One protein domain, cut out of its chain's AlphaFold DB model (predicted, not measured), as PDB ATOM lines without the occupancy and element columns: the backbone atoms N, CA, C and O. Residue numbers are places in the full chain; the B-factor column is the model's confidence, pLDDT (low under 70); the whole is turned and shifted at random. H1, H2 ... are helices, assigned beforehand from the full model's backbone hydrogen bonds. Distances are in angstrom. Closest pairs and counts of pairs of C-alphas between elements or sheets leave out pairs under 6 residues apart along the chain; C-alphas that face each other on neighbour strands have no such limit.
ATOM      1  N   ILE A 935     -58.145 -24.724  19.678       66.06
ATOM      2  CA  ILE A 935     -58.011 -23.336  20.107       66.06
ATOM      3  C   ILE A 935     -56.972 -23.192  21.225       66.06
ATOM      4  O   ILE A 935     -56.296 -22.174  21.231       66.06
ATOM      5  N   HIS A 936     -56.720 -24.175  22.092       66.31
ATOM      6  CA  HIS A 936     -55.750 -24.021  23.180       66.31
ATOM      7  C   HIS A 936     -54.313 -23.838  22.663       66.31
ATOM      8  O   HIS A 936     -53.541 -23.063  23.229       66.31
ATOM      9  N   LEU A 937     -53.953 -24.478  21.541       65.31
ATOM     10  CA  LEU A 937     -52.669 -24.227  20.877       65.31
ATOM     11  C   LEU A 937     -52.581 -22.783  20.362       65.31
ATOM     12  O   LEU A 937     -51.576 -22.109  20.593       65.31
ATOM     13  N   ALA A 938     -53.657 -22.291  19.739       60.06
ATOM     14  CA  ALA A 938     -53.767 -20.892  19.347       60.06
ATOM     15  C   ALA A 938     -53.739 -19.963  20.574       60.06
ATOM     16  O   ALA A 938     -52.996 -19.003  20.562       60.06
ATOM     17  N   ILE A 939     -54.428 -20.272  21.676       58.88
ATOM     18  CA  ILE A 939     -54.430 -19.494  22.926       58.88
ATOM     19  C   ILE A 939     -53.028 -19.409  23.539       58.88
ATOM     20  O   ILE A 939     -52.645 -18.350  24.025       58.88
ATOM     21  N   VAL A 940     -52.229 -20.478  23.505       57.06
ATOM     22  CA  VAL A 940     -50.843 -20.444  24.004       57.06
ATOM     23  C   VAL A 940     -49.925 -19.617  23.093       57.06
ATOM     24  O   VAL A 940     -49.017 -18.956  23.597       57.06
ATOM     25  N   TYR A 941     -50.197 -19.585  21.786       48.94
ATOM     26  CA  TYR A 941     -49.569 -18.667  20.828       48.94
ATOM     27  C   TYR A 941     -50.077 -17.212  20.995       48.94
ATOM     28  O   TYR A 941     -49.308 -16.263  20.874       48.94
ATOM     29  N   GLU A 942     -51.342 -17.024  21.382       46.12
ATOM     30  CA  GLU A 942     -52.037 -15.732  21.526       46.12
ATOM     31  C   GLU A 942     -51.793 -15.040  22.868       46.12
ATOM     32  O   GLU A 942     -51.768 -13.814  22.951       46.12
ATOM     33  N   TYR A 943     -51.489 -15.810  23.917       41.59
ATOM     34  CA  TYR A 943     -50.780 -15.301  25.091       41.59
ATOM     35  C   TYR A 943     -49.367 -14.782  24.723       41.59
ATOM     36  O   TYR A 943     -48.717 -14.153  25.564       41.59
ATOM     37  N   GLY A 944     -48.910 -15.013  23.483       43.06
ATOM     38  CA  GLY A 944     -47.878 -14.251  22.779       43.06
ATOM     39  C   GLY A 944     -48.419 -13.032  22.002       43.06
ATOM     40  O   GLY A 944     -47.988 -11.922  22.312       43.06
ATOM     41  N   PHE A 945     -49.322 -13.209  21.017       40.19
ATOM     42  CA  PHE A 945     -49.811 -12.132  20.114       40.19
ATOM     43  C   PHE A 945     -51.262 -12.277  19.569       40.19
ATOM     44  O   PHE A 945     -51.730 -13.377  19.321       40.19
ATOM     45  N   TRP A 946     -51.956 -11.156  19.299       40.31
ATOM     46  CA  TRP A 946     -53.410 -11.073  18.999       40.31
ATOM     47  C   TRP A 946     -53.859 -11.183  17.492       40.31
ATOM     48  O   TRP A 946     -53.920 -10.171  16.796       40.31
ATOM     49  N   ASN A 947     -54.295 -12.378  17.051       28.69
ATOM     50  CA  ASN A 947     -55.403 -12.791  16.126       28.69
ATOM     51  C   ASN A 947     -55.651 -12.222  14.680       28.69
ATOM     52  O   ASN A 947     -55.997 -11.049  14.519       28.69
ATOM     53  N   LYS A 948     -55.707 -13.114  13.646       31.95
ATOM     54  CA  LYS A 948     -56.344 -12.996  12.275       31.95
ATOM     55  C   LYS A 948     -56.737 -14.405  11.674       31.95
ATOM     56  O   LYS A 948     -56.383 -15.395  12.304       31.95
ATOM     57  N   LYS A 949     -57.497 -14.546  10.541       32.78
ATOM     58  CA  LYS A 949     -58.206 -15.815  10.093       32.78
ATOM     59  C   LYS A 949     -58.547 -16.055   8.561       32.78
ATOM     60  O   LYS A 949     -58.503 -15.079   7.821       32.78
ATOM     61  N   ASN A 950     -59.060 -17.283   8.207       31.12
ATOM     62  CA  ASN A 950     -59.909 -17.801   7.042       31.12
ATOM     63  C   ASN A 950     -59.272 -18.017   5.620       31.12
ATOM     64  O   ASN A 950     -58.292 -17.307   5.395       31.12
ATOM     65  N   PRO A 951     -59.784 -18.827   4.608       38.56
ATOM     66  CA  PRO A 951     -60.713 -20.034   4.444       38.56
ATOM     67  C   PRO A 951     -60.119 -21.214   3.506       38.56
ATOM     68  O   PRO A 951     -58.978 -20.994   3.131       38.56
ATOM     69  N   ASP A 952     -60.571 -22.437   3.017       34.53
ATOM     70  CA  ASP A 952     -61.700 -23.475   3.049       34.53
ATOM     71  C   ASP A 952     -61.450 -24.953   2.437       34.53
ATOM     72  O   ASP A 952     -60.991 -25.057   1.297       34.53
ATOM     73  N   LYS A 953     -61.849 -26.085   3.121       39.53
ATOM     74  CA  LYS A 953     -62.164 -27.557   2.749       39.53
ATOM     75  C   LYS A 953     -61.219 -28.561   1.975       39.53
ATOM     76  O   LYS A 953     -60.545 -28.149   1.038       39.53
ATOM     77  N   ASP A 954     -61.224 -29.922   2.090       36.72
ATOM     78  CA  ASP A 954     -61.556 -30.984   3.112       36.72
ATOM     79  C   ASP A 954     -61.008 -32.426   2.700       36.72
ATOM     80  O   ASP A 954     -60.842 -32.616   1.497       36.72
ATOM     81  N   TYR A 955     -60.707 -33.407   3.608       36.88
ATOM     82  CA  TYR A 955     -60.391 -34.888   3.406       36.88
ATOM     83  C   TYR A 955     -59.915 -35.636   4.715       36.88
ATOM     84  O   TYR A 955     -58.925 -35.205   5.304       36.88
ATOM     85  N   TRP A 956     -60.496 -36.787   5.154       48.06
ATOM     86  CA  TRP A 956     -60.214 -37.408   6.500       48.06
ATOM     87  C   TRP A 956     -60.102 -38.955   6.628       48.06
ATOM     88  O   TRP A 956     -60.499 -39.702   5.739       48.06
ATOM     89  N   GLN A 957     -59.556 -39.434   7.769       58.91
ATOM     90  CA  GLN A 957     -59.298 -40.851   8.146       58.91
ATOM     91  C   GLN A 957     -59.876 -41.238   9.541       58.91
ATOM     92  O   GLN A 957     -60.393 -40.379  10.251       58.91
ATOM     93  N   GLN A 958     -59.762 -42.517   9.949       66.06
ATOM     94  CA  GLN A 958     -60.276 -43.089  11.220       66.06
ATOM     95  C   GLN A 958     -59.834 -42.356  12.508       66.06
ATOM     96  O   GLN A 958     -58.776 -41.729  12.551       66.06
ATOM     97  N   LEU A 959     -60.650 -42.474  13.566       76.75
ATOM     98  CA  LEU A 959     -60.426 -41.895  14.901       76.75
ATOM     99  C   LEU A 959     -59.288 -42.575  15.672       76.75
ATOM    100  O   LEU A 959     -59.166 -43.795  15.663       76.75
ATOM    101  N   TYR A 960     -58.516 -41.769  16.401       81.12
ATOM    102  CA  TYR A 960     -57.483 -42.219  17.332       81.12
ATOM    103  C   TYR A 960     -58.058 -42.444  18.737       81.12
ATOM    104  O   TYR A 960     -58.873 -41.654  19.218       81.12
ATOM    105  N   ASP A 961     -57.613 -43.503  19.404       80.50
ATOM    106  CA  ASP A 961     -58.124 -43.991  20.690       80.50
ATOM    107  C   ASP A 961     -57.116 -43.875  21.848       80.50
ATOM    108  O   ASP A 961     -57.407 -44.309  22.960       80.50
ATOM    109  N   GLY A 962     -55.948 -43.273  21.616       76.88
ATOM    110  CA  GLY A 962     -54.894 -43.148  22.624       76.88
ATOM    111  C   GLY A 962     -53.895 -44.304  22.672       76.88
ATOM    112  O   GLY A 962     -52.967 -44.220  23.470       76.88
ATOM    113  N   SER A 963     -54.043 -45.323  21.815       72.88
ATOM    114  CA  SER A 963     -53.030 -46.367  21.586       72.88
ATOM    115  C   SER A 963     -51.704 -45.787  21.049       72.88
ATOM    116  O   SER A 963     -51.540 -44.575  20.937       72.88
ATOM    117  N   MET A 964     -50.710 -46.615  20.702       72.75
ATOM    118  CA  MET A 964     -49.442 -46.104  20.153       72.75
ATOM    119  C   MET A 964     -49.652 -45.348  18.828       72.75
ATOM    120  O   MET A 964     -49.741 -45.953  17.760       72.75
ATOM    121  N   ALA A 965     -49.693 -44.010  18.895       75.12
ATOM    122  CA  ALA A 965     -49.801 -43.135  17.731       75.12
ATOM    123  C   ALA A 965     -48.753 -43.496  16.671       75.12
ATOM    124  O   ALA A 965     -47.569 -43.623  16.999       75.12
ATOM    125  N   ARG A 966     -49.171 -43.602  15.396       78.25
ATOM    126  CA  ARG A 966     -48.267 -43.929  14.277       78.25
ATOM    127  C   ARG A 966     -47.006 -43.060  14.382       78.25
ATOM    128  O   ARG A 966     -47.158 -41.830  14.353       78.25
ATOM    129  N   PRO A 967     -45.793 -43.644  14.450       79.00
ATOM    130  CA  PRO A 967     -44.553 -42.881  14.494       79.00
ATOM    131  C   PRO A 967     -44.492 -41.815  13.398       79.00
ATOM    132  O   PRO A 967     -45.101 -41.959  12.332       79.00
ATOM    133  N   LEU A 968     -43.787 -40.720  13.674       81.81
ATOM    134  CA  LEU A 968     -43.501 -39.722  12.649       81.81
ATOM    135  C   LEU A 968     -42.592 -40.377  11.600       81.81
ATOM    136  O   LEU A 968     -41.498 -40.821  11.941       81.81
ATOM    137  N   GLY A 969     -43.046 -40.451  10.348       81.88
ATOM    138  CA  GLY A 969     -42.210 -40.914   9.236       81.88
ATOM    139  C   GLY A 969     -41.021 -39.976   9.017       81.88
ATOM    140  O   GLY A 969     -41.016 -38.860   9.537       81.88
ATOM    141  N   ASP A 970     -40.027 -40.389   8.235       82.25
ATOM    142  CA  ASP A 970     -38.737 -39.682   8.149       82.25
ATOM    143  C   ASP A 970     -38.892 -38.201   7.766       82.25
ATOM    144  O   ASP A 970     -38.301 -37.323   8.391       82.25
ATOM    145  N   GLU A 971     -39.783 -37.902   6.817       84.50
ATOM    146  CA  GLU A 971     -40.131 -36.538   6.402       84.50
ATOM    147  C   GLU A 971     -40.955 -35.772   7.466       84.50
ATOM    148  O   GLU A 971     -40.734 -34.578   7.670       84.50
ATOM    149  N   GLU A 972     -41.853 -36.435   8.210       86.56
ATOM    150  CA  GLU A 972     -42.552 -35.816   9.357       86.56
ATOM    151  C   GLU A 972     -41.550 -35.460  10.474       86.56
ATOM    152  O   GLU A 972     -41.640 -34.389  11.078       86.56
ATOM    153  N   THR A 973     -40.561 -36.324  10.714       89.50
ATOM    154  CA  THR A 973     -39.485 -36.136  11.697       89.50
ATOM    155  C   THR A 973     -38.504 -35.044  11.264       89.50
ATOM    156  O   THR A 973     -38.190 -34.163  12.067       89.50
ATOM    157  N   ARG A 974     -38.074 -35.039   9.993       92.44
ATOM    158  CA  ARG A 974     -37.163 -34.037   9.411       92.44
ATOM    159  C   ARG A 974     -37.735 -32.629   9.531       92.44
ATOM    160  O   ARG A 974     -37.076 -31.748  10.077       92.44
ATOM    161  N   ILE A 975     -38.975 -32.419   9.085       90.88
ATOM    162  CA  ILE A 975     -39.631 -31.109   9.187       90.88
ATOM    163  C   ILE A 975     -39.886 -30.736  10.652       90.88
ATOM    164  O   ILE A 975     -39.690 -29.581  11.030       90.88
ATOM    165  N   ARG A 976     -40.264 -31.690  11.515       91.44
ATOM    166  CA  ARG A 976     -40.441 -31.401  12.945       91.44
ATOM    167  C   ARG A 976     -39.139 -30.930  13.600       91.44
ATOM    168  O   ARG A 976     -39.194 -30.043  14.448       91.44
ATOM    169  N   ALA A 977     -37.980 -31.464  13.211       91.38
ATOM    170  CA  ALA A 977     -36.681 -30.969  13.676       91.38
ATOM    171  C   ALA A 977     -36.473 -29.479  13.335       91.38
ATOM    172  O   ALA A 977     -36.082 -28.715  14.220       91.38
ATOM    173  N   MET A 978     -36.860 -29.048  12.124       93.00
ATOM    174  CA  MET A 978     -36.743 -27.653  11.658       93.00
ATOM    175  C   MET A 978     -37.494 -26.624  12.522       93.00
ATOM    176  O   MET A 978     -37.231 -25.426  12.424       93.00
ATOM    177  N   ILE A 979     -38.429 -27.056  13.376       91.56
ATOM    178  CA  ILE A 979     -39.134 -26.179  14.324       91.56
ATOM    179  C   ILE A 979     -38.170 -25.666  15.415       91.56
ATOM    180  O   ILE A 979     -38.280 -24.522  15.854       91.56
ATOM    181  N   LEU A 980     -37.206 -26.482  15.863       89.44
ATOM    182  CA  LEU A 980     -36.334 -26.150  17.001       89.44
ATOM    183  C   LEU A 980     -35.230 -25.150  16.649       89.44
ATOM    184  O   LEU A 980     -34.930 -24.262  17.447       89.44
ATOM    185  N   ASP A 981     -34.629 -25.289  15.473       87.00
ATOM    186  CA  ASP A 981     -33.539 -24.442  14.975       87.00
ATOM    187  C   ASP A 981     -34.018 -23.374  13.975       87.00
ATOM    188  O   ASP A 981     -33.279 -22.432  13.667       87.00
ATOM    189  N   CYS A 982     -35.267 -23.485  13.499       88.69
ATOM    190  CA  CYS A 982     -35.874 -22.632  12.479       88.69
ATOM    191  C   CYS A 982     -35.024 -22.632  11.187       88.69
ATOM    192  O   CYS A 982     -34.598 -21.573  10.699       88.69
ATOM    193  N   SER A 983     -34.700 -23.835  10.697       90.88
ATOM    194  CA  SER A 983     -33.798 -24.107   9.560       90.88
ATOM    195  C   SER A 983     -34.472 -24.285   8.194       90.88
ATOM    196  O   SER A 983     -33.760 -24.308   7.192       90.88
ATOM    197  N   MET A 984     -35.809 -24.351   8.119       93.12
ATOM    198  CA  MET A 984     -36.537 -24.347   6.837       93.12
ATOM    199  C   MET A 984     -36.087 -23.157   5.966       93.12
ATOM    200  O   MET A 984     -35.827 -22.070   6.490       93.12
ATOM    201  N   SER A 985     -35.962 -23.356   4.649       91.75
ATOM    202  CA  SER A 985     -35.526 -22.295   3.734       91.75
ATOM    203  C   SER A 985     -36.609 -21.228   3.562       91.75
ATOM    204  O   SER A 985     -37.799 -21.504   3.727       91.75
ATOM    205  N   ASP A 986     -36.223 -20.001   3.210       87.62
ATOM    206  CA  ASP A 986     -37.192 -18.909   3.051       87.62
ATOM    207  C   ASP A 986     -38.098 -19.104   1.826       87.62
ATOM    208  O   ASP A 986     -39.277 -18.764   1.882       87.62
ATOM    209  N   SER A 987     -37.597 -19.747   0.765       89.38
ATOM    210  CA  SER A 987     -38.388 -20.127  -0.413       89.38
ATOM    211  C   SER A 987     -39.398 -21.240  -0.116       89.38
ATOM    212  O   SER A 987     -40.540 -21.160  -0.566       89.38
ATOM    213  N   GLU A 988     -39.033 -22.251   0.683       88.94
ATOM    214  CA  GLU A 988     -39.998 -23.254   1.150       88.94
ATOM    215  C   GLU A 988     -40.985 -22.652   2.161       88.94
ATOM    216  O   GLU A 988     -42.170 -22.966   2.110       88.94
ATOM    217  N   THR A 989     -40.532 -21.733   3.014       89.88
ATOM    218  CA  THR A 989     -41.373 -21.026   3.993       89.88
ATOM    219  C   THR A 989     -42.415 -20.139   3.321       89.88
ATOM    220  O   THR A 989     -43.575 -20.172   3.724       89.88
ATOM    221  N   ALA A 990     -42.030 -19.375   2.294       87.50
ATOM    222  CA  ALA A 990     -42.961 -18.650   1.432       87.50
ATOM    223  C   ALA A 990     -43.953 -19.628   0.796       87.50
ATOM    224  O   ALA A 990     -45.130 -19.613   1.140       87.50
ATOM    225  N   ARG A 991     -43.466 -20.609   0.024       90.62
ATOM    226  CA  ARG A 991     -44.312 -21.625  -0.620       90.62
ATOM    227  C   ARG A 991     -45.303 -22.300   0.339       90.62
ATOM    228  O   ARG A 991     -46.433 -22.542  -0.065       90.62
ATOM    229  N   VAL A 992     -44.911 -22.632   1.570       87.38
ATOM    230  CA  VAL A 992     -45.813 -23.253   2.553       87.38
ATOM    231  C   VAL A 992     -46.853 -22.256   3.063       87.38
ATOM    232  O   VAL A 992     -48.032 -22.591   3.055       87.38
ATOM    233  N   LEU A 993     -46.448 -21.057   3.496       85.38
ATOM    234  CA  LEU A 993     -47.365 -20.072   4.086       85.38
ATOM    235  C   LEU A 993     -48.309 -19.452   3.051       85.38
ATOM    236  O   LEU A 993     -49.486 -19.270   3.341       85.38
ATOM    237  N   ASP A 994     -47.818 -19.195   1.844       85.31
ATOM    238  CA  ASP A 994     -48.575 -18.553   0.769       85.31
ATOM    239  C   ASP A 994     -49.582 -19.537   0.122       85.31
ATOM    240  O   ASP A 994     -50.550 -19.117  -0.505       85.31
ATOM    241  N   ASN A 995     -49.404 -20.853   0.335       80.75
ATOM    242  CA  ASN A 995     -50.384 -21.899   0.009       80.75
ATOM    243  C   ASN A 995     -51.236 -22.350   1.219       80.75
ATOM    244  O   ASN A 995     -52.041 -23.278   1.081       80.75
ATOM    245  N   LEU A 996     -51.102 -21.732   2.405       75.00
ATOM    246  CA  LEU A 996     -52.026 -22.014   3.508       75.00
ATOM    247  C   LEU A 996     -53.422 -21.503   3.159       75.00
ATOM    248  O   LEU A 996     -53.613 -20.359   2.762       75.00
ATOM    249  N   ASN A 997     -54.408 -22.371   3.357       59.47
ATOM    250  CA  ASN A 997     -55.796 -22.154   2.972       59.47
ATOM    251  C   ASN A 997     -56.656 -22.303   4.253       59.47
ATOM    252  O   ASN A 997     -57.063 -23.415   4.575       59.47
ATOM    253  N   PRO A 998     -56.833 -21.247   5.079       60.50
ATOM    254  CA  PRO A 998     -57.096 -21.390   6.522       60.50
ATOM    255  C   PRO A 998     -58.474 -21.887   7.009       60.50
ATOM    256  O   PRO A 998     -58.725 -21.827   8.211       60.50
ATOM    257  N   GLU A 999     -59.366 -22.382   6.149       51.62
ATOM    258  CA  GLU A 999     -60.436 -23.307   6.584       51.62
ATOM    259  C   GLU A 999     -60.470 -24.621   5.773       51.62
ATOM    260  O   GLU A 999     -61.414 -25.401   5.871       51.62
ATOM    261  N   LYS A1000     -59.377 -24.934   5.046       57.09
ATOM    262  CA  LYS A1000     -58.884 -26.315   4.914       57.09
ATOM    263  C   LYS A1000     -58.274 -26.696   6.261       57.09
ATOM    264  O   LYS A1000     -57.202 -26.188   6.598       57.09
ATOM    265  N   PRO A1001     -58.901 -27.572   7.060       64.69
ATOM    266  CA  PRO A1001     -58.189 -28.200   8.165       64.69
ATOM    267  C   PRO A1001     -56.999 -29.030   7.634       64.69
ATOM    268  O   PRO A1001     -56.913 -29.339   6.451       64.69
ATOM    269  N   PHE A1002     -56.034 -29.380   8.481       71.50
ATOM    270  CA  PHE A1002     -54.796 -30.016   8.009       71.50
ATOM    271  C   PHE A1002     -54.960 -31.526   7.763       71.50
ATOM    272  O   PHE A1002     -54.667 -32.328   8.645       71.50
ATOM    273  N   MET A1003     -55.382 -31.916   6.554       67.69
ATOM    274  CA  MET A1003     -55.710 -33.311   6.179       67.69
ATOM    275  C   MET A1003     -54.598 -34.335   6.456       67.69
ATOM    276  O   MET A1003     -54.856 -35.533   6.567       67.69
ATOM    277  N   ARG A1004     -53.338 -33.886   6.537       75.38
ATOM    278  CA  ARG A1004     -52.180 -34.716   6.879       75.38
ATOM    279  C   ARG A1004     -51.383 -34.057   7.996       75.38
ATOM    280  O   ARG A1004     -51.154 -32.848   7.995       75.38
ATOM    281  N   ARG A1005     -50.859 -34.883   8.906       79.88
ATOM    282  CA  ARG A1005     -49.962 -34.437   9.988       79.88
ATOM    283  C   ARG A1005     -48.733 -33.714   9.443       79.88
ATOM    284  O   ARG A1005     -48.329 -32.707  10.010       79.88
ATOM    285  N   LEU A1006     -48.176 -34.198   8.330       84.19
ATOM    286  CA  LEU A1006     -47.034 -33.567   7.673       84.19
ATOM    287  C   LEU A1006     -47.320 -32.114   7.275       84.19
ATOM    288  O   LEU A1006     -46.460 -31.263   7.469       84.19
ATOM    289  N   ASP A1007     -48.519 -31.821   6.773       84.00
ATOM    290  CA  ASP A1007     -48.878 -30.485   6.290       84.00
ATOM    291  C   ASP A1007     -49.040 -29.509   7.470       84.00
ATOM    292  O   ASP A1007     -48.553 -28.380   7.416       84.00
ATOM    293  N   PHE A1008     -49.607 -29.980   8.590       85.88
ATOM    294  CA  PHE A1008     -49.621 -29.250   9.866       85.88
ATOM    295  C   PHE A1008     -48.200 -28.979  10.391       85.88
ATOM    296  O   PHE A1008     -47.863 -27.847  10.734       85.88
ATOM    297  N   ILE A1009     -47.341 -30.002  10.415       88.56
ATOM    298  CA  ILE A1009     -45.955 -29.891  10.892       88.56
ATOM    299  C   ILE A1009     -45.138 -28.949   9.982       88.56
ATOM    300  O   ILE A1009     -44.358 -28.142  10.490       88.56
ATOM    301  N   LYS A1010     -45.366 -28.969   8.656       89.81
ATOM    302  CA  LYS A1010     -44.787 -28.016   7.690       89.81
ATOM    303  C   LYS A1010     -45.252 -26.589   7.946       89.81
ATOM    304  O   LYS A1010     -44.406 -25.699   8.002       89.81
ATOM    305  N   ALA A1011     -46.545 -26.365   8.174       88.38
ATOM    306  CA  ALA A1011     -47.073 -25.047   8.517       88.38
ATOM    307  C   ALA A1011     -46.435 -24.485   9.799       88.38
ATOM    308  O   ALA A1011     -45.992 -23.337   9.823       88.38
ATOM    309  N   VAL A1012     -46.315 -25.305  10.849       88.00
ATOM    310  CA  VAL A1012     -45.682 -24.904  12.116       88.00
ATOM    311  C   VAL A1012     -44.184 -24.617  11.943       88.00
ATOM    312  O   VAL A1012     -43.689 -23.625  12.481       88.00
ATOM    313  N   ALA A1013     -43.455 -25.419  11.159       90.44
ATOM    314  CA  ALA A1013     -42.046 -25.165  10.849       90.44
ATOM    315  C   ALA A1013     -41.846 -23.872  10.033       90.44
ATOM    316  O   ALA A1013     -40.948 -23.087  10.344       90.44
ATOM    317  N   ALA A1014     -42.717 -23.606   9.056       90.44
ATOM    318  CA  ALA A1014     -42.694 -22.386   8.252       90.44
ATOM    319  C   ALA A1014     -43.006 -21.133   9.093       90.44
ATOM    320  O   ALA A1014     -42.302 -20.129   8.983       90.44
ATOM    321  N   LEU A1015     -43.984 -21.198  10.007       87.81
ATOM    322  CA  LEU A1015     -44.231 -20.136  10.994       87.81
ATOM    323  C   LEU A1015     -42.992 -19.899  11.875       87.81
ATOM    324  O   LEU A1015     -42.558 -18.758  12.045       87.81
ATOM    325  N   CYS A1016     -42.365 -20.966  12.382       88.88
ATOM    326  CA  CYS A1016     -41.136 -20.846  13.164       88.88
ATOM    327  C   CYS A1016     -39.973 -20.224  12.376       88.88
ATOM    328  O   CYS A1016     -39.229 -19.424  12.945       88.88
ATOM    329  N   ARG A1017     -39.836 -20.501  11.073       90.44
ATOM    330  CA  ARG A1017     -38.869 -19.799  10.217       90.44
ATOM    331  C   ARG A1017     -39.230 -18.323  10.037       90.44
ATOM    332  O   ARG A1017     -38.403 -17.469  10.355       90.44
ATOM    333  N   ARG A1018     -40.450 -18.023   9.577       87.50
ATOM    334  CA  ARG A1018     -40.920 -16.661   9.247       87.50
ATOM    335  C   ARG A1018     -40.786 -15.691  10.426       87.50
ATOM    336  O   ARG A1018     -40.450 -14.532  10.209       87.50
ATOM    337  N   TYR A1019     -40.974 -16.166  11.661       83.94
ATOM    338  CA  TYR A1019     -40.932 -15.342  12.879       83.94
ATOM    339  C   TYR A1019     -39.732 -15.639  13.812       83.94
ATOM    340  O   TYR A1019     -39.728 -15.230  14.981       83.94
ATOM    341  N   LYS A1020     -38.688 -16.318  13.301       79.88
ATOM    342  CA  LYS A1020     -37.484 -16.783  14.032       79.88
ATOM    343  C   LYS A1020     -36.825 -15.715  14.909       79.88
ATOM    344  O   LYS A1020     -36.525 -15.958  16.080       79.88
ATOM    345  N   VAL A1021     -36.562 -14.550  14.315       62.56
ATOM    346  CA  VAL A1021     -35.727 -13.486  14.902       62.56
ATOM    347  C   VAL A1021     -36.470 -12.704  15.988       62.56
ATOM    348  O   VAL A1021     -35.843 -12.196  16.913       62.56
ATOM    349  N   VAL A1022     -37.801 -12.611  15.891       64.44
ATOM    350  CA  VAL A1022     -38.588 -11.655  16.683       64.44
ATOM    351  C   VAL A1022     -39.501 -12.329  17.704       64.44
ATOM    352  O   VAL A1022     -39.692 -11.744  18.771       64.44
ATOM    353  N   GLU A1023     -40.065 -13.514  17.434       73.12
ATOM    354  CA  GLU A1023     -41.216 -14.028  18.202       73.12
ATOM    355  C   GLU A1023     -41.037 -15.446  18.750       73.12
ATOM    356  O   GLU A1023     -41.111 -15.633  19.964       73.12
ATOM    357  N   VAL A1024     -40.789 -16.455  17.906       78.06
ATOM    358  CA  VAL A1024     -40.876 -17.867  18.346       78.06
ATOM    359  C   VAL A1024     -39.741 -18.304  19.281       78.06
ATOM    360  O   VAL A1024     -39.830 -19.343  19.931       78.06
ATOM    361  N   THR A1025     -38.690 -17.497  19.394       80.50
ATOM    362  CA  THR A1025     -37.591 -17.656  20.356       80.50
ATOM    363  C   THR A1025     -37.892 -17.032  21.728       80.50
ATOM    364  O   THR A1025     -37.143 -17.256  22.679       80.50
ATOM    365  N   ARG A1026     -39.000 -16.287  21.886       79.94
ATOM    366  CA  ARG A1026     -39.437 -15.737  23.184       79.94
ATOM    367  C   ARG A1026     -39.980 -16.832  24.101       79.94
ATOM    368  O   ARG A1026     -40.593 -17.796  23.647       79.94
ATOM    369  N   LYS A1027     -39.841 -16.633  25.415       78.75
ATOM    370  CA  LYS A1027     -40.415 -17.521  26.439       78.75
ATOM    371  C   LYS A1027     -41.883 -17.205  26.698       78.75
ATOM    372  O   LYS A1027     -42.214 -16.090  27.097       78.75
ATOM    373  N   ALA A1028     -42.750 -18.204  26.541       67.50
ATOM    374  CA  ALA A1028     -44.173 -18.063  26.826       67.50
ATOM    375  C   ALA A1028     -44.429 -17.880  28.334       67.50
ATOM    376  O   ALA A1028     -43.893 -18.613  29.180       67.50
ATOM    377  N   ALA A1029     -45.287 -16.918  28.677       50.69
ATOM    378  CA  ALA A1029     -45.628 -16.595  30.056       50.69
ATOM    379  C   ALA A1029     -46.455 -17.722  30.703       50.69
ATOM    380  O   ALA A1029     -47.618 -17.933  30.376       50.69
ATOM    381  N   GLY A1030     -45.853 -18.442  31.652       64.69
ATOM    382  CA  GLY A1030     -46.450 -19.617  32.295       64.69
ATOM    383  C   GLY A1030     -45.562 -20.850  32.126       64.69
ATOM    384  O   GLY A1030     -44.914 -21.223  33.103       64.69
ATOM    385  N   PRO A1031     -45.460 -21.441  30.918       59.44
ATOM    386  CA  PRO A1031     -44.570 -22.575  30.656       59.44
ATOM    387  C   PRO A1031     -43.079 -22.267  30.853       59.44
ATOM    388  O   PRO A1031     -42.307 -23.185  31.111       59.44
ATOM    389  N   ASN A1032     -42.667 -20.996  30.705       72.25
ATOM    390  CA  ASN A1032     -41.268 -20.541  30.772       72.25
ATOM    391  C   ASN A1032     -40.318 -21.275  29.794       72.25
ATOM    392  O   ASN A1032     -39.105 -21.342  30.004       72.25
ATOM    393  N   LYS A1033     -40.893 -21.826  28.720       79.81
ATOM    394  CA  LYS A1033     -40.206 -22.421  27.572       79.81
ATOM    395  C   LYS A1033     -40.349 -21.498  26.370       79.81
ATOM    396  O   LYS A1033     -41.332 -20.763  26.266       79.81
ATOM    397  N   ASP A1034     -39.373 -21.572  25.481       82.06
ATOM    398  CA  ASP A1034     -39.352 -20.836  24.219       82.06
ATOM    399  C   ASP A1034     -40.513 -21.325  23.323       82.06
ATOM    400  O   ASP A1034     -40.833 -22.520  23.326       82.06
ATOM    401  N   ILE A1035     -41.190 -20.422  22.608       82.19
ATOM    402  CA  ILE A1035     -42.432 -20.726  21.868       82.19
ATOM    403  C   ILE A1035     -42.220 -21.840  20.833       82.19
ATOM    404  O   ILE A1035     -43.045 -22.747  20.733       82.19
ATOM    405  N   ASN A1036     -41.082 -21.864  20.140       85.25
ATOM    406  CA  ASN A1036     -40.737 -22.925  19.196       85.25
ATOM    407  C   ASN A1036     -40.645 -24.320  19.853       85.25
ATOM    408  O   ASN A1036     -41.077 -25.308  19.264       85.25
ATOM    409  N   LYS A1037     -40.191 -24.422  21.109       86.88
ATOM    410  CA  LYS A1037     -40.175 -25.680  21.885       86.88
ATOM    411  C   LYS A1037     -41.575 -26.114  22.325       86.88
ATOM    412  O   LYS A1037     -41.803 -27.304  22.538       86.88
ATOM    413  N   ILE A1038     -42.516 -25.176  22.452       83.62
ATOM    414  CA  ILE A1038     -43.933 -25.469  22.710       83.62
ATOM    415  C   ILE A1038     -44.608 -25.959  21.423       83.62
ATOM    416  O   ILE A1038     -45.260 -26.999  21.439       83.62
ATOM    417  N   LEU A1039     -44.374 -25.281  20.298       85.88
ATOM    418  CA  LEU A1039     -44.862 -25.676  18.973       85.88
ATOM    419  C   LEU A1039     -44.307 -27.049  18.534       85.88
ATOM    420  O   LEU A1039     -45.055 -27.900  18.056       85.88
ATOM    421  N   TRP A1040     -43.028 -27.329  18.804       90.00
ATOM    422  CA  TRP A1040     -42.410 -28.642  18.587       90.00
ATOM    423  C   TRP A1040     -43.051 -29.756  19.431       90.00
ATOM    424  O   TRP A1040     -43.177 -30.895  18.969       90.00
ATOM    425  N   ALA A1041     -43.467 -29.442  20.662       86.06
ATOM    426  CA  ALA A1041     -44.176 -30.374  21.538       86.06
ATOM    427  C   ALA A1041     -45.636 -30.586  21.100       86.06
ATOM    428  O   ALA A1041     -46.137 -31.702  21.192       86.06
ATOM    429  N   ALA A1042     -46.299 -29.559  20.558       82.81
ATOM    430  CA  ALA A1042     -47.612 -29.698  19.922       82.81
ATOM    431  C   ALA A1042     -47.560 -30.577  18.656       82.81
ATOM    432  O   ALA A1042     -48.525 -31.268  18.352       82.81
ATOM    433  N   CYS A1043     -46.413 -30.610  17.971       86.94
ATOM    434  CA  CYS A1043     -46.136 -31.491  16.832       86.94
ATOM    435  C   CYS A1043     -45.703 -32.925  17.221       86.94
ATOM    436  O   CYS A1043     -45.211 -33.659  16.364       86.94
ATOM    437  N   ALA A1044     -45.820 -33.339  18.488       86.88
ATOM    438  CA  ALA A1044     -45.606 -34.739  18.873       86.88
ATOM    439  C   ALA A1044     -46.706 -35.647  18.271       86.88
ATOM    440  O   ALA A1044     -47.843 -35.191  18.137       86.88
ATOM    441  N   PRO A1045     -46.408 -36.903  17.879       83.38
ATOM    442  CA  PRO A1045     -47.354 -37.735  17.128       83.38
ATOM    443  C   PRO A1045     -48.676 -37.957  17.877       83.38
ATOM    444  O   PRO A1045     -49.736 -37.771  17.289       83.38
ATOM    445  N   ASP A1046     -48.627 -38.243  19.178       83.00
ATOM    446  CA  ASP A1046     -49.792 -38.371  20.063       83.00
ATOM    447  C   ASP A1046     -50.632 -37.081  20.124       83.00
ATOM    448  O   ASP A1046     -51.855 -37.112  19.974       83.00
ATOM    449  N   ARG A1047     -49.973 -35.926  20.294       84.88
ATOM    450  CA  ARG A1047     -50.615 -34.605  20.354       84.88
ATOM    451  C   ARG A1047     -51.315 -34.257  19.048       84.88
ATOM    452  O   ARG A1047     -52.424 -33.724  19.088       84.88
ATOM    453  N   VAL A1048     -50.699 -34.582  17.912       82.81
ATOM    454  CA  VAL A1048     -51.292 -34.355  16.592       82.81
ATOM    455  C   VAL A1048     -52.461 -35.309  16.345       82.81
ATOM    456  O   VAL A1048     -53.490 -34.855  15.860       82.81
ATOM    457  N   GLU A1049     -52.388 -36.586  16.728       83.81
ATOM    458  CA  GLU A1049     -53.539 -37.495  16.589       83.81
ATOM    459  C   GLU A1049     -54.753 -37.042  17.424       83.81
ATOM    460  O   GLU A1049     -55.877 -37.000  16.912       83.81
ATOM    461  N   TRP A1050     -54.541 -36.609  18.674       86.12
ATOM    462  CA  TRP A1050     -55.608 -36.023  19.498       86.12
ATOM    463  C   TRP A1050     -56.173 -34.715  18.920       86.12
ATOM    464  O   TRP A1050     -57.358 -34.434  19.112       86.12
ATOM    465  N   LEU A1051     -55.361 -33.919  18.217       83.44
ATOM    466  CA  LEU A1051     -55.802 -32.713  17.509       83.44
ATOM    467  C   LEU A1051     -56.660 -33.066  16.285       83.44
ATOM    468  O   LEU A1051     -57.756 -32.527  16.119       83.44
ATOM    469  N   MET A1052     -56.203 -34.019  15.466       80.12
ATOM    470  CA  MET A1052     -56.919 -34.471  14.270       80.12
ATOM    471  C   MET A1052     -58.266 -35.117  14.607       80.12
ATOM    472  O   MET A1052     -59.222 -34.963  13.844       80.12
TER     473      MET A1052
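AT A GLANCE: This is residues 935 to 1052 of the 1220 residues of the protein "Hypothetical protein" of Symbiodinium sp. CCMP2592 (UniProt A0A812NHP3). Three helices, H2, H4 and H5, run side by side as a small, loosely closed bundle with their centres in a triangle, while H3 crosses H4 on the side away from H5. H1 lies alongside H5 with little contact, H6 stands crosswise near the first residue of H4 and the last of H5, and residues 943 to 969 make a wide loop round the outside from H1 to H2. The printed part has 118 residues with six named helices, H1 to H6 in chain order, and no named strand; the class is all helix, with 59 residues in the helices. It is compact, with a radius of gyration of the C-alphas of 14.1 A, and rounded, with spans of 38 by 30 by 28 A.

IN THESE COORDINATES: H1, residues 935 to 942, begins with C-alpha 935 at (-58.011, -23.336, 20.107) and is 9.8 A long from first to last C-alpha. H2, residues 970 to 981, is 17.5 A long, and H3, residues 986 to 994, is 11.6 A long. H4, residues 1005 to 1018, is the longest helix at 20.0 A and begins with C-alpha 1005 at (-49.962, -34.437, 9.988). H5, residues 1035 to 1042, and H6, residues 1045 to 1052, are each 10.5 A long; C-alpha 1052 is at (-56.919, -34.471, 14.270).

HOW THE PARTS SIT: H4 touches H2 at a shallow tilt of 24 degrees, the same way; their closest C-alphas, of Ile 979 and Ala 1013, are 4.6 A apart. H2 touches H5 with residues 976 to 980 alone, at a shallow tilt of 25 degrees, opposite ways; their closest C-alphas, of Leu 980 and Asn 1036, are 5.9 A apart. H4 and H5 are close but not clearly touching, at 2 degrees, opposite ways, with the C-alphas of Cys 1016 and Asn 1036 closest at 6.4 A. H3 touches H4 at a steep tilt of 61 degrees, opposite ways; the closest C-alphas, of Thr 989 and Ala 1014, are 4.7 A apart. H6 is close to but not clearly touching H4, about perpendicular at 81 degrees, with the C-alphas of Arg 1005 and Val 1048 closest at 6.7 A. H1 is close to but not clearly touching H5, at a shallow tilt of 12 degrees, opposite ways; the closest C-alphas, of Tyr 941 and Ile 1035, are 7.5 A apart. H1 and H4 are apart. In H1, H3, H4, H5 and H6 every O i to N i+4 pair is within hydrogen-bond range; in H2 it is 5 of 8.

THE WHOLE: The two C-alphas farthest apart, of Gln 958 and Val 1021, are 38.6 A from each other. The printed part has no cut. The links H1 to H2, of 27 residues, and H4 to H5, of 16, are long. Mean pLDDT of the printed part is 74.3; 36 residues are under 70, among them residues 935 to 958.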